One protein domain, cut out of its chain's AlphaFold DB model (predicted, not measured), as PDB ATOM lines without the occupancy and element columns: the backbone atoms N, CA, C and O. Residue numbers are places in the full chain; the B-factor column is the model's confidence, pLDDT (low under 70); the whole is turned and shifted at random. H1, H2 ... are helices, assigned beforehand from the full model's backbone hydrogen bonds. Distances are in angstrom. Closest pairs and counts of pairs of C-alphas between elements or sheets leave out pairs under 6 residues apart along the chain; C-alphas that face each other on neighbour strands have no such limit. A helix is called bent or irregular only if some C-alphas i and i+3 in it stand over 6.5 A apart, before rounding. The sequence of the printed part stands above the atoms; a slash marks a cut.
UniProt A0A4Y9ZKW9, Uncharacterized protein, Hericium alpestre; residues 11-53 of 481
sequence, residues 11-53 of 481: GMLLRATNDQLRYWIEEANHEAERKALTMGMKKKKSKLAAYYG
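Overview. This is residues 11 to 53 of the 481 residues of an uncharacterized protein of Hericium alpestre (UniProt A0A4Y9ZKW9). Two longer helices, H2 and H3, run the same way but slanted to each other at 46 degrees, meeting where residues 21 to 25 of H2 touch residues 44 to 48 of H3, and the short H1 lies near residues 45 to 49 of H3. Residues 32 to 40 fold back from the end of H2 to the start of H3. The 43 printed residues hold H1, H2 and H3 in chain order and no named strand; the class is all helix. The whole is compact, radius of gyration of the C-alphas 9.5 A, spanning 27 by 19 by 15 A.

Arrangement. H1, residues 11 to 15, is close to but not clearly touching H2, residues 18 to 31; their closest C-alphas, Leu 13 and Leu 21, are 7.7 A apart. H1 only just touches H3, residues 41 to 52, with 3 pairs of C-alphas within 8 A, the closest Leu 13 and Lys 45 at 6.2 A. H2, with residues 21 to 25 alone, touches residues 44 to 48 of H3, closest at the C-alphas of Leu 21 and Lys 44, 6.8 A; they run the same way at a steep tilt of 46 degrees. Every O i to N i+4 pair is within hydrogen-bond range in H1 and H2, and 6 of 8 in H3.

Along the chain. H1 begins at C-alpha 11 (22.207, -11.098, -34.151) and is 6.4 A long. H2 is 20.1 A long. H3, 18.4 A, ends at C-alpha 52 (13.009, -5.388, -26.673) and is irregular: C-alphas 42 and 45 are 8.5 A apart.

Size, cuts and confidence. The C-alphas farthest apart, Arg 15 and Glu 33, are 27.1 A apart. The printed part has no cut; link H1 to H2 is tight, H2 to H3 short. No printed residue is under 70 in pLDDT.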
ATOM      1  N   GLY A  11      20.878 -10.895 -33.573       91.88
ATOM      2  CA  GLY A  11      22.207 -11.098 -34.151       91.88
ATOM      3  C   GLY A  11      23.112  -9.874 -33.995       91.88
ATOM      4  O   GLY A  11      24.278 -10.008 -33.608       91.88
ATOM      5  N   MET A  12      22.572  -8.674 -34.226       93.19
ATOM      6  CA  MET A  12      23.289  -7.419 -33.991       93.19
ATOM      7  C   MET A  12      23.614  -7.227 -32.513       93.19
ATOM      8  O   MET A  12      24.745  -6.879 -32.185       93.19
ATOM      9  N   LEU A  13      22.684  -7.546 -31.610       94.44
ATOM     10  CA  LEU A  13      22.914  -7.430 -30.170       94.44
ATOM     11  C   LEU A  13      24.038  -8.360 -29.675       94.44
ATOM     12  O   LEU A  13      24.852  -7.969 -28.832       94.44
ATOM     13  N   LEU A  14      24.137  -9.573 -30.231       92.62
ATOM     14  CA  LEU A  14      25.214 -10.520 -29.925       92.62
ATOM     15  C   LEU A  14      26.580 -10.040 -30.425       92.62
ATOM     16  O   LEU A  14      27.578 -10.234 -29.725       92.62
ATOM     17  N   ARG A  15      26.637  -9.358 -31.575       91.62
ATOM     18  CA  ARG A  15      27.883  -8.831 -32.168       91.62
ATOM     19  C   ARG A  15      28.243  -7.414 -31.712       91.62
ATOM     20  O   ARG A  15      29.368  -6.983 -31.938       91.62
ATOM     21  N   ALA A  16      27.326  -6.722 -31.043       93.31
ATOM     22  CA  ALA A  16      27.495  -5.326 -30.673       93.31
ATOM     23  C   ALA A  16      28.703  -5.076 -29.761       93.31
ATOM     24  O   ALA A  16      28.976  -5.845 -28.822       93.31
ATOM     25  N   THR A  17      29.392  -3.967 -30.033       92.69
ATOM     26  CA  THR A  17      30.476  -3.422 -29.211       92.69
ATOM     27  C   THR A  17      29.923  -2.736 -27.957       92.69
ATOM     28  O   THR A  17      28.728  -2.463 -27.836       92.69
ATOM     29  N   ASN A  18      30.790  -2.439 -26.983       88.44
ATOM     30  CA  ASN A  18      30.369  -1.786 -25.738       88.44
ATOM     31  C   ASN A  18      29.772  -0.384 -25.941       88.44
ATOM     32  O   ASN A  18      28.937   0.026 -25.130       88.44
ATOM     33  N   ASP A  19      30.189   0.325 -26.989       89.19
ATOM     34  CA  ASP A  19      29.704   1.672 -27.292       89.19
ATOM     35  C   ASP A  19      28.325   1.623 -27.959       89.19
ATOM     36  O   ASP A  19      27.424   2.340 -27.531       89.19
ATOM     37  N   GLN A  20      28.103   0.679 -28.882       93.19
ATOM     38  CA  GLN A  20      26.779   0.417 -29.465       93.19
ATOM     39  C   GLN A  20      25.754   0.025 -28.391       93.19
ATOM     40  O   GLN A  20      24.653   0.566 -28.341       93.19
ATOM     41  N   LEU A  21      26.142  -0.852 -27.456       94.88
ATOM     42  CA  LEU A  21      25.280  -1.223 -26.328       94.88
ATOM     43  C   LEU A  21      24.969  -0.042 -25.402       94.88
ATOM     44  O   LEU A  21      23.911  -0.026 -24.782       94.88
ATOM     45  N   ARG A  22      25.896   0.912 -25.249       93.19
ATOM     46  CA  ARG A  22      25.667   2.113 -24.437       93.19
ATOM     47  C   ARG A  22      24.657   3.031 -25.114       93.19
ATOM     48  O   ARG A  22      23.714   3.434 -24.447       93.19
ATOM     49  N   TYR A  23      24.837   3.275 -26.408       94.19
ATOM     50  CA  TYR A  23      23.923   4.074 -27.217       94.19
ATOM     51  C   TYR A  23      22.483   3.544 -27.129       94.19
ATOM     52  O   TYR A  23      21.596   4.276 -26.706       94.19
ATOM     53  N   TRP A  24      22.259   2.244 -27.367       95.25
ATOM     54  CA  TRP A  24      20.910   1.664 -27.273       95.25
ATOM     55  C   TRP A  24      20.334   1.660 -25.850       95.25
ATOM     56  O   TRP A  24      19.125   1.765 -25.676       95.25
ATOM     57  N   ILE A  25      21.169   1.552 -24.807       94.62
ATOM     58  CA  ILE A  25      20.705   1.698 -23.415       94.62
ATOM     59  C   ILE A  25      20.263   3.137 -23.133       94.62
ATOM     60  O   ILE A  25      19.285   3.343 -22.416       94.62
ATOM     61  N   GLU A  26      20.995   4.129 -23.636       94.25
ATOM     62  CA  GLU A  26      20.645   5.544 -23.488       94.25
ATOM     63  C   GLU A  26      19.353   5.866 -24.239       94.25
ATOM     64  O   GLU A  26      18.465   6.480 -23.655       94.25
ATOM     65  N   GLU A  27      19.205   5.357 -25.458       94.25
ATOM     66  CA  GLU A  27      17.997   5.491 -26.272       94.25
ATOM     67  C   GLU A  27      16.777   4.823 -25.612       94.25
ATOM     68  O   GLU A  27      15.756   5.477 -25.411       94.25
ATOM     69  N   ALA A  28      16.909   3.579 -25.139       94.56
ATOM     70  CA  ALA A  28      15.855   2.880 -24.394       94.56
ATOM     71  C   ALA A  28      15.454   3.606 -23.095       94.56
ATOM     72  O   ALA A  28      14.285   3.634 -22.711       94.56
ATOM     73  N   ASN A  29      16.423   4.194 -22.385       95.06
ATOM     74  CA  ASN A  29      16.152   4.986 -21.182       95.06
ATOM     75  C   ASN A  29      15.486   6.329 -21.509       95.06
ATOM     76  O   ASN A  29      14.682   6.814 -20.713       95.06
ATOM     77  N   HIS A  30      15.830   6.926 -22.651       94.25
ATOM     78  CA  HIS A  30      15.218   8.152 -23.144       94.25
ATOM     79  C   HIS A  30      13.752   7.910 -23.533       94.25
ATOM     80  O   HIS A  30      12.884   8.633 -23.058       94.25
ATOM     81  N   GLU A  31      13.456   6.856 -24.304       93.56
ATOM     82  CA  GLU A  31      12.082   6.486 -24.692       93.56
ATOM     83  C   GLU A  31      11.219   6.098 -23.481       93.56
ATOM     84  O   GLU A  31      10.027   6.392 -23.431       93.56
ATOM     85  N   ALA A  32      11.816   5.475 -22.461       92.44
ATOM     86  CA  ALA A  32      11.106   5.119 -21.236       92.44
ATOM     87  C   ALA A  32      10.861   6.305 -20.279       92.44
ATOM     88  O   ALA A  32      10.251   6.089 -19.229       92.44
ATOM     89  N   GLU A  33      11.399   7.498 -20.575       93.19
ATOM     90  CA  GLU A  33      11.438   8.686 -19.697       93.19
ATOM     91  C   GLU A  33      11.985   8.397 -18.278       93.19
ATOM     92  O   GLU A  33      11.785   9.150 -17.323       93.19
ATOM     93  N   ARG A  34      12.695   7.276 -18.109       90.25
ATOM     94  CA  ARG A  34      13.230   6.793 -16.832       90.25
ATOM     95  C   ARG A  34      14.416   5.868 -17.064       90.25
ATOM     96  O   ARG A  34      14.511   5.194 -18.085       90.25
ATOM     97  N   LYS A  35      15.296   5.756 -16.065       89.75
ATOM     98  CA  LYS A  35      16.434   4.817 -16.076       89.75
ATOM     99  C   LYS A  35      15.971   3.362 -15.906       89.75
ATOM    100  O   LYS A  35      16.190   2.757 -14.859       89.75
ATOM    101  N   ALA A  36      15.329   2.806 -16.929       86.38
ATOM    102  CA  ALA A  36      14.881   1.416 -16.979       86.38
ATOM    103  C   ALA A  36      16.059   0.423 -17.022       86.38
ATOM    104  O   ALA A  36      15.991  -0.662 -16.443       86.38
ATOM    105  N   LEU A  37      17.168   0.801 -17.663       89.69
ATOM    106  CA  LEU A  37      18.345  -0.037 -17.867       89.69
ATOM    107  C   LEU A  37      19.572   0.559 -17.170       89.69
ATOM    108  O   LEU A  37      20.147   1.563 -17.592       89.69
ATOM    109  N   THR A  38      20.004  -0.096 -16.090       85.94
ATOM    110  CA  THR A  38      21.226   0.259 -15.354       85.94
ATOM    111  C   THR A  38      22.479  -0.322 -16.015       85.94
ATOM    112  O   THR A  38      22.543  -1.516 -16.330       85.94
ATOM    113  N   MET A  39      23.505   0.527 -16.157       75.38
ATOM    114  CA  MET A  39      24.785   0.329 -16.865       75.38
ATOM    115  C   MET A  39      25.758  -0.699 -16.243       75.38
ATOM    116  O   MET A  39      26.973  -0.591 -16.406       75.38
ATOM    117  N   GLY A  40      25.258  -1.727 -15.556       78.75
ATOM    118  CA  GLY A  40      26.099  -2.824 -15.068       78.75
ATOM    119  C   GLY A  40      26.757  -3.573 -16.233       78.75
ATOM    120  O   GLY A  40      26.061  -4.029 -17.140       78.75
ATOM    121  N   MET A  41      28.088  -3.695 -16.220       70.69
ATOM    122  CA  MET A  41      28.879  -4.183 -17.366       70.69
ATOM    123  C   MET A  41      28.527  -5.621 -17.786       70.69
ATOM    124  O   MET A  41      28.455  -5.904 -18.979       70.69
ATOM    125  N   LYS A  42      28.178  -6.488 -16.828       76.06
ATOM    126  CA  LYS A  42      28.068  -7.946 -17.026       76.06
ATOM    127  C   LYS A  42      26.859  -8.441 -17.825       76.06
ATOM    128  O   LYS A  42      26.848  -9.587 -18.255       76.06
ATOM    129  N   LYS A  43      25.793  -7.643 -17.972       89.75
ATOM    130  CA  LYS A  43      24.493  -8.144 -18.485       89.75
ATOM    131  C   LYS A  43      23.790  -7.199 -19.462       89.75
ATOM    132  O   LYS A  43      22.573  -7.263 -19.602       89.75
ATOM    133  N   LYS A  44      24.529  -6.313 -20.138       92.62
ATOM    134  CA  LYS A  44      23.939  -5.318 -21.056       92.62
ATOM    135  C   LYS A  44      23.142  -5.961 -22.192       92.62
ATOM    136  O   LYS A  44      21.996  -5.587 -22.405       92.62
ATOM    137  N   LYS A  45      23.716  -6.973 -22.852       94.31
ATOM    138  CA  LYS A  45      23.075  -7.700 -23.961       94.31
ATOM    139  C   LYS A  45      21.791  -8.397 -23.513       94.31
ATOM    140  O   LYS A  45      20.743  -8.161 -24.093       94.31
ATOM    141  N   SER A  46      21.837  -9.167 -22.426       93.81
ATOM    142  CA  SER A  46      20.654  -9.865 -21.901       93.81
ATOM    143  C   SER A  46      19.553  -8.907 -21.440       93.81
ATOM    144  O   SER A  46      18.380  -9.182 -21.656       93.81
ATOM    145  N   LYS A  47      19.910  -7.770 -20.825       94.50
ATOM    146  CA  LYS A  47      18.929  -6.764 -20.395       94.50
ATOM    147  C   LYS A  47      18.274  -6.040 -21.574       94.50
ATOM    148  O   LYS A  47      17.066  -5.847 -21.546       94.50
ATOM    149  N   LEU A  48      19.049  -5.659 -22.594       94.94
ATOM    150  CA  LEU A  48      18.512  -5.073 -23.828       94.94
ATOM    151  C   LEU A  48      17.621  -6.075 -24.573       94.94
ATOM    152  O   LEU A  48      16.542  -5.710 -25.020       94.94
ATOM    153  N   ALA A  49      18.031  -7.343 -24.644       95.62
ATOM    154  CA  ALA A  49      17.222  -8.402 -25.236       95.62
ATOM    155  C   ALA A  49      15.886  -8.570 -24.508       95.62
ATOM    156  O   ALA A  49      14.844  -8.570 -25.149       95.62
ATOM    157  N   ALA A  50      15.905  -8.615 -23.174       95.06
ATOM    158  CA  ALA A  50      14.687  -8.675 -22.374       95.06
ATOM    159  C   ALA A  50      13.797  -7.431 -22.552       95.06
ATOM    160  O   ALA A  50      12.579  -7.558 -22.570       95.06
ATOM    161  N   TYR A  51      14.393  -6.240 -22.697       95.38
ATOM    162  CA  TYR A  51      13.660  -4.985 -22.892       95.38
ATOM    163  C   TYR A  51      12.930  -4.930 -24.242       95.38
ATOM    164  O   TYR A  51      11.769  -4.533 -24.288       95.38
ATOM    165  N   TYR A  52      13.583  -5.374 -25.320       95.06
ATOM    166  CA  TYR A  52      13.009  -5.388 -26.673       95.06
ATOM    167  C   TYR A  52      12.302  -6.704 -27.044       95.06
ATOM    168  O   TYR A  52      11.736  -6.806 -28.129       95.06
ATOM    169  N   GLY A  53      12.316  -7.709 -26.166       94.81
ATOM    170  CA  GLY A  53      11.689  -9.011 -26.413       94.81
ATOM    171  C   GLY A  53      12.457  -9.919 -27.382       94.81
ATOM    172  O   GLY A  53      11.849 -10.765 -28.031       94.81
TER     173      GLY A  53